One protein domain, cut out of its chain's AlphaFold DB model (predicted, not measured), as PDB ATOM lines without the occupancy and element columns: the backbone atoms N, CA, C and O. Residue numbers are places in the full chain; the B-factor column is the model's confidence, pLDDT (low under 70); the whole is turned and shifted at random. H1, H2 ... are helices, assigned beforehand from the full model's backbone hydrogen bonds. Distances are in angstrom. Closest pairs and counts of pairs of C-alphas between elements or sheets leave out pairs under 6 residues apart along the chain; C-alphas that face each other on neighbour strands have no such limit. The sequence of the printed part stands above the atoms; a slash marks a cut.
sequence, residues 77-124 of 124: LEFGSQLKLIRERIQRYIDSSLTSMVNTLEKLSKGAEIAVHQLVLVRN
ATOM      1  N   LEU A  77      15.089 -13.953 -30.340       82.00
ATOM      2  CA  LEU A  77      15.017 -13.477 -28.948       82.00
ATOM      3  C   LEU A  77      13.689 -12.765 -28.647       82.00
ATOM      4  O   LEU A  77      13.054 -13.030 -27.621       82.00
ATOM      5  N   GLU A  78      13.246 -11.886 -29.547       83.00
ATOM      6  CA  GLU A  78      11.943 -11.219 -29.470       83.00
ATOM      7  C   GLU A  78      10.806 -12.235 -29.526       83.00
ATOM      8  O   GLU A  78       9.880 -12.178 -28.713       83.00
ATOM      9  N   PHE A  79      10.913 -13.207 -30.436       86.69
ATOM     10  CA  PHE A  79       9.938 -14.279 -30.577       86.69
ATOM     11  C   PHE A  79       9.805 -15.089 -29.278       86.69
ATOM     12  O   PHE A  79       8.699 -15.256 -28.761       86.69
ATOM     13  N   GLY A  80      10.928 -15.514 -28.689       85.75
ATOM     14  CA  GLY A  80      10.934 -16.244 -27.420       85.75
ATOM     15  C   GLY A  80      10.341 -15.437 -26.259       85.75
ATOM     16  O   GLY A  80       9.598 -15.979 -25.437       85.75
ATOM     17  N   SER A  81      10.603 -14.128 -26.215       83.62
ATOM     18  CA  SER A  81      10.045 -13.228 -25.196       83.62
ATOM     19  C   SER A  81       8.524 -13.096 -25.312       83.62
ATOM     20  O   SER A  81       7.814 -13.201 -24.308       83.62
ATOM     21  N   GLN A  82       8.001 -12.930 -26.531       84.62
ATOM     22  CA  GLN A  82       6.557 -12.886 -26.777       84.62
ATOM     23  C   GLN A  82       5.886 -14.227 -26.454       84.62
ATOM     24  O   GLN A  82       4.857 -14.256 -25.773       84.62
ATOM     25  N   LEU A  83       6.490 -15.345 -26.866       87.31
ATOM     26  CA  LEU A  83       5.985 -16.687 -26.582       87.31
ATOM     27  C   LEU A  83       5.888 -16.949 -25.073       87.31
ATOM     28  O   LEU A  83       4.880 -17.478 -24.594       87.31
ATOM     29  N   LYS A  84       6.908 -16.538 -24.311       86.69
ATOM     30  CA  LYS A  84       6.930 -16.655 -22.848       86.69
ATOM     31  C   LYS A  84       5.763 -15.902 -22.207       86.69
ATOM     32  O   LYS A  84       5.052 -16.485 -21.390       86.69
ATOM     33  N   LEU A  85       5.511 -14.656 -22.617       85.75
ATOM     34  CA  LEU A  85       4.398 -13.853 -22.096       85.75
ATOM     35  C   LEU A  85       3.031 -14.499 -22.361       85.75
ATOM     36  O   LEU A  85       2.167 -14.506 -21.479       85.75
ATOM     37  N   ILE A  86       2.830 -15.062 -23.557       84.06
ATOM     38  CA  ILE A  86       1.582 -15.747 -23.916       84.06
ATOM     39  C   ILE A  86       1.404 -17.012 -23.063       84.06
ATOM     40  O   ILE A  86       0.329 -17.217 -22.495       84.06
ATOM     41  N   ARG A  87       2.461 -17.820 -22.901       83.44
ATOM     42  CA  ARG A  87       2.439 -19.035 -22.069       83.44
ATOM     43  C   ARG A  87       2.116 -18.718 -20.610       83.44
ATOM     44  O   ARG A  87       1.248 -19.360 -20.025       83.44
ATOM     45  N   GLU A  88       2.755 -17.706 -20.031       84.12
ATOM     46  CA  GLU A  88       2.478 -17.276 -18.656       84.12
ATOM     47  C   GLU A  88       1.034 -16.789 -18.483       84.12
ATOM     48  O   GLU A  88       0.415 -17.030 -17.447       84.12
ATOM     49  N   ARG A  89       0.466 -16.116 -19.491       83.19
ATOM     50  CA  ARG A  89      -0.929 -15.661 -19.453       83.19
ATOM     51  C   ARG A  89      -1.915 -16.825 -19.498       83.19
ATOM     52  O   ARG A  89      -2.874 -16.800 -18.734       83.19
ATOM     53  N   ILE A  90      -1.660 -17.819 -20.346       78.56
ATOM     54  CA  ILE A  90      -2.445 -19.059 -20.423       78.56
ATOM     55  C   ILE A  90      -2.380 -19.816 -19.092       78.56
ATOM     56  O   ILE A  90      -3.413 -20.218 -18.568       78.56
ATOM     57  N   GLN A  91      -1.188 -19.935 -18.499       75.88
ATOM     58  CA  GLN A  91      -0.980 -20.674 -17.250       75.88
ATOM     59  C   GLN A  91      -1.667 -20.038 -16.033       75.88
ATOM     60  O   GLN A  91      -2.028 -20.743 -15.093       75.88
ATOM     61  N   ARG A  92      -1.838 -18.710 -16.032       78.62
ATOM     62  CA  ARG A  92      -2.557 -17.980 -14.974       78.62
ATOM     63  C   ARG A  92      -4.073 -18.199 -15.000       78.62
ATOM     64  O   ARG A  92      -4.734 -17.831 -14.034       78.62
ATOM     65  N   TYR A  93      -4.629 -18.753 -16.074       77.38
ATOM     66  CA  TYR A  93      -6.057 -19.038 -16.159       77.38
ATOM     67  C   TYR A  93      -6.339 -20.408 -15.520       77.38
ATOM     68  O   TYR A  93      -5.862 -21.429 -16.007       77.38
ATOM     69  N   ILE A  94      -7.052 -20.412 -14.387       56.50
ATOM     70  CA  ILE A  94      -7.212 -21.575 -13.488       56.50
ATOM     71  C   ILE A  94      -8.335 -22.540 -13.917       56.50
ATOM     72  O   ILE A  94      -8.457 -23.617 -13.338       56.50
ATOM     73  N   ASP A  95      -9.089 -22.254 -14.979       52.06
ATOM     74  CA  ASP A  95     -10.182 -23.141 -15.385       52.06
ATOM     75  C   ASP A  95      -9.757 -24.185 -16.430       52.06
ATOM     76  O   ASP A  95      -9.146 -23.922 -17.470       52.06
ATOM     77  N   SER A  96     -10.081 -25.425 -16.094       53.66
ATOM     78  CA  SER A  96      -9.681 -26.689 -16.695       53.66
ATOM     79  C   SER A  96     -10.232 -26.907 -18.112       53.66
ATOM     80  O   SER A  96     -11.171 -27.664 -18.308       53.66
ATOM     81  N   SER A  97      -9.620 -26.290 -19.128       56.97
ATOM     82  CA  SER A  97      -9.655 -26.766 -20.531       56.97
ATOM     83  C   SER A  97      -8.634 -26.047 -21.435       56.97
ATOM     84  O   SER A  97      -8.925 -25.668 -22.567       56.97
ATOM     85  N   LEU A  98      -7.410 -25.810 -20.948       62.41
ATOM     86  CA  LEU A  98      -6.365 -25.115 -21.726       62.41
ATOM     87  C   LEU A  98      -5.238 -26.017 -22.240       62.41
ATOM     88  O   LEU A  98      -4.402 -25.556 -23.012       62.41
ATOM     89  N   THR A  99      -5.247 -27.316 -21.929       64.81
ATOM     90  CA  THR A  99      -4.253 -28.281 -22.441       64.81
ATOM     91  C   THR A  99      -4.239 -28.339 -23.973       64.81
ATOM     92  O   THR A  99      -3.173 -28.384 -24.585       64.81
ATOM     93  N   SER A 100      -5.417 -28.264 -24.605       69.56
ATOM     94  CA  SER A 100      -5.536 -28.196 -26.068       69.56
ATOM     95  C   SER A 100      -4.871 -26.930 -26.629       69.56
ATOM     96  O   SER A 100      -4.098 -27.006 -27.582       69.56
ATOM     97  N   MET A 101      -5.076 -25.781 -25.972       71.50
ATOM     98  CA  MET A 101      -4.500 -24.499 -26.389       71.50
ATOM     99  C   MET A 101      -2.971 -24.474 -26.239       71.50
ATOM    100  O   MET A 101      -2.273 -23.998 -27.137       71.50
ATOM    101  N   VAL A 102      -2.434 -25.039 -25.154       75.69
ATOM    102  CA  VAL A 102      -0.980 -25.170 -24.949       75.69
ATOM    103  C   VAL A 102      -0.353 -26.010 -26.063       75.69
ATOM    104  O   VAL A 102       0.615 -25.575 -26.683       75.69
ATOM    105  N   ASN A 103      -0.952 -27.153 -26.402       78.56
ATOM    106  CA  ASN A 103      -0.455 -28.009 -27.482       78.56
ATOM    107  C   ASN A 103      -0.512 -27.319 -28.854       78.56
ATOM    108  O   ASN A 103       0.406 -27.468 -29.665       78.56
ATOM    109  N   THR A 104      -1.571 -26.552 -29.140       80.56
ATOM    110  CA  THR A 104      -1.639 -25.760 -30.380       80.56
ATOM    111  C   THR A 104      -0.583 -24.658 -30.417       80.56
ATOM    112  O   THR A 104       0.020 -24.437 -31.465       80.56
ATOM    113  N   LEU A 105      -0.307 -24.019 -29.276       84.62
ATOM    114  CA  LEU A 105       0.706 -22.975 -29.158       84.62
ATOM    115  C   LEU A 105       2.114 -23.533 -29.387       84.62
ATOM    116  O   LEU A 105       2.908 -22.909 -30.080       84.62
ATOM    117  N   GLU A 106       2.418 -24.727 -28.882       83.62
ATOM    118  CA  GLU A 106       3.708 -25.376 -29.136       83.62
ATOM    119  C   GLU A 106       3.913 -25.724 -30.611       83.62
ATOM    120  O   GLU A 106       4.995 -25.496 -31.157       83.62
ATOM    121  N   LYS A 107       2.877 -26.238 -31.284       83.94
ATOM    122  CA  LYS A 107       2.944 -26.530 -32.726       83.94
ATOM    123  C   LYS A 107       3.139 -25.256 -33.548       83.94
ATOM    124  O   LYS A 107       3.983 -25.237 -34.442       83.94
ATOM    125  N   LEU A 108       2.402 -24.196 -33.221       86.81
ATOM    126  CA  LEU A 108       2.532 -22.892 -33.871       86.81
ATOM    127  C   LEU A 108       3.912 -22.277 -33.619       86.81
ATOM    128  O   LEU A 108       4.519 -21.740 -34.543       86.81
ATOM    129  N   SER A 109       4.436 -22.421 -32.399       85.00
ATOM    130  CA  SER A 109       5.750 -21.906 -32.027       85.00
ATOM    131  C   SER A 109       6.857 -22.475 -32.904       85.00
ATOM    132  O   SER A 109       7.674 -21.718 -33.417       85.00
ATOM    133  N   LYS A 110       6.857 -23.793 -33.128       84.44
ATOM    134  CA  LYS A 110       7.867 -24.454 -33.969       84.44
ATOM    135  C   LYS A 110       7.837 -23.959 -35.415       84.44
ATOM    136  O   LYS A 110       8.884 -23.757 -36.017       84.44
ATOM    137  N   GLY A 111       6.643 -23.745 -35.972       81.94
ATOM    138  CA  GLY A 111       6.498 -23.194 -37.324       81.94
ATOM    139  C   GLY A 111       6.990 -21.747 -37.420       81.94
ATOM    140  O   GLY A 111       7.679 -21.386 -38.372       81.94
ATOM    141  N   ALA A 112       6.683 -20.934 -36.409       82.62
ATOM    142  CA  ALA A 112       7.111 -19.543 -36.350       82.62
ATOM    143  C   ALA A 112       8.630 -19.392 -36.150       82.62
ATOM    144  O   ALA A 112       9.229 -18.532 -36.789       82.62
ATOM    145  N   GLU A 113       9.277 -20.250 -35.352       80.94
ATOM    146  CA  GLU A 113      10.744 -20.268 -35.218       80.94
ATOM    147  C   GLU A 113      11.434 -20.500 -36.565       80.94
ATOM    148  O   GLU A 113      12.361 -19.770 -36.911       80.94
ATOM    149  N   ILE A 114      10.955 -21.464 -37.359       82.75
ATOM    150  CA  ILE A 114      11.504 -21.750 -38.694       82.75
ATOM    151  C   ILE A 114      11.384 -20.520 -39.604       82.75
ATOM    152  O   ILE A 114      12.352 -20.153 -40.270       82.75
ATOM    153  N   ALA A 115      10.226 -19.856 -39.603       82.69
ATOM    154  CA  ALA A 115       9.998 -18.664 -40.414       82.69
ATOM    155  C   ALA A 115      10.891 -17.484 -39.988       82.69
ATOM    156  O   ALA A 115      11.454 -16.804 -40.843       82.69
ATOM    157  N   VAL A 116      11.076 -17.265 -38.680       82.12
ATOM    158  CA  VAL A 116      11.979 -16.224 -38.157       82.12
ATOM    159  C   VAL A 116      13.430 -16.531 -38.530       82.12
ATOM    160  O   VAL A 116      14.144 -15.635 -38.975       82.12
ATOM    161  N   HIS A 117      13.865 -17.789 -38.425       80.38
ATOM    162  CA  HIS A 117      15.201 -18.193 -38.866       80.38
ATOM    163  C   HIS A 117      15.419 -17.940 -40.363       80.38
ATOM    164  O   HIS A 117      16.451 -17.386 -40.736       80.38
ATOM    165  N   GLN A 118      14.449 -18.278 -41.216       81.12
ATOM    166  CA  GLN A 118      14.520 -17.989 -42.653       81.12
ATOM    167  C   GLN A 118      14.560 -16.482 -42.936       81.12
ATOM    168  O   GLN A 118      15.366 -16.036 -43.748       81.12
ATOM    169  N   LEU A 119      13.746 -15.688 -42.237       79.75
ATOM    170  CA  LEU A 119      13.715 -14.232 -42.388       79.75
ATOM    171  C   LEU A 119      15.060 -13.587 -42.026       79.75
ATOM    172  O   LEU A 119      15.513 -12.686 -42.727       79.75
ATOM    173  N   VAL A 120      15.711 -14.052 -40.955       76.19
ATOM    174  CA  VAL A 120      17.041 -13.569 -40.548       76.19
ATOM    175  C   VAL A 120      18.095 -13.901 -41.604       76.19
ATOM    176  O   VAL A 120      18.933 -13.057 -41.902       76.19
ATOM    177  N   LEU A 121      18.041 -15.095 -42.202       75.31
ATOM    178  CA  LEU A 121      18.984 -15.505 -43.249       75.31
ATOM    179  C   LEU A 121      18.813 -14.715 -44.554       75.31
ATOM    180  O   LEU A 121      19.806 -14.428 -45.204       75.31
ATOM    181  N   VAL A 122      17.581 -14.357 -44.927       77.62
ATOM    182  CA  VAL A 122      17.281 -13.566 -46.141       77.62
ATOM    183  C   VAL A 122      17.640 -12.082 -45.977       77.62
ATOM    184  O   VAL A 122      17.778 -11.364 -46.963       77.62
ATOM    185  N   ARG A 123      17.760 -11.601 -44.736       63.62
ATOM    186  CA  ARG A 123      18.044 -10.194 -44.418       63.62
ATOM    187  C   ARG A 123      19.546  -9.864 -44.353       63.62
ATOM    188  O   ARG A 123      19.874  -8.680 -44.296       63.62
ATOM    189  N   ASN A 124      20.416 -10.874 -44.354       52.62
ATOM    190  CA  ASN A 124      21.876 -10.738 -44.469       52.62
ATOM    191  C   ASN A 124      22.330 -10.853 -45.926       52.62
ATOM    192  O   ASN A 124      23.400 -10.283 -46.228       52.62
TER     193      ASN A 124
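Overview. This is residues 77 to 124 of the 124 residues of an uncharacterized protein of Pyrenophora teres f. teres (strain 0-1) (UniProt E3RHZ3). What does the model look like? It is a helical hairpin: H1 and the longer H2 lie side by side, joined by a loop at one end, and the far part of H2, from residue 117 on, sticks out past H1. What is it made of? The printed part has 48 residues, with two named helices, H1 then H2, and no named strand; its class is all helix. How compact is it? It is loose, a rod spanning 45 by 17 by 7 A, with a radius of gyration of the C-alphas of 13.2 A.

Arrangement. How do H1, residues 77 to 91, and H2, residues 99 to 122, stand to each other? They touch and form a helical hairpin, running opposite ways at a shallow tilt of 7 degrees. Where do they come closest? The closest C-alphas are those of Leu 83 and Ser 109, 7.5 A apart; H2 touches H1 with residues 102 to 113 alone. What do the backbones show? In H1 and H2 every O i to N i+4 pair is within hydrogen-bond range.

Along the chain. Where does H1 run? It begins at C-alpha 77 (15.017, -13.477, -28.948) and is 21.1 A long from first to last C-alpha. Where does H2 end? It ends at C-alpha 122 (17.281, -13.566, -46.141), 35.2 A from its first C-alpha.

Size, cuts and confidence. How far does it reach? The two C-alphas farthest apart, those of Asp 95 and Asn 124, are 45.0 A apart. Is it continuous? The printed part has no cut, and the link from H1 to H2, 7 residues, is short. Where is confidence low? Residues 94 to 100 and 123 to 124 have pLDDT under 70.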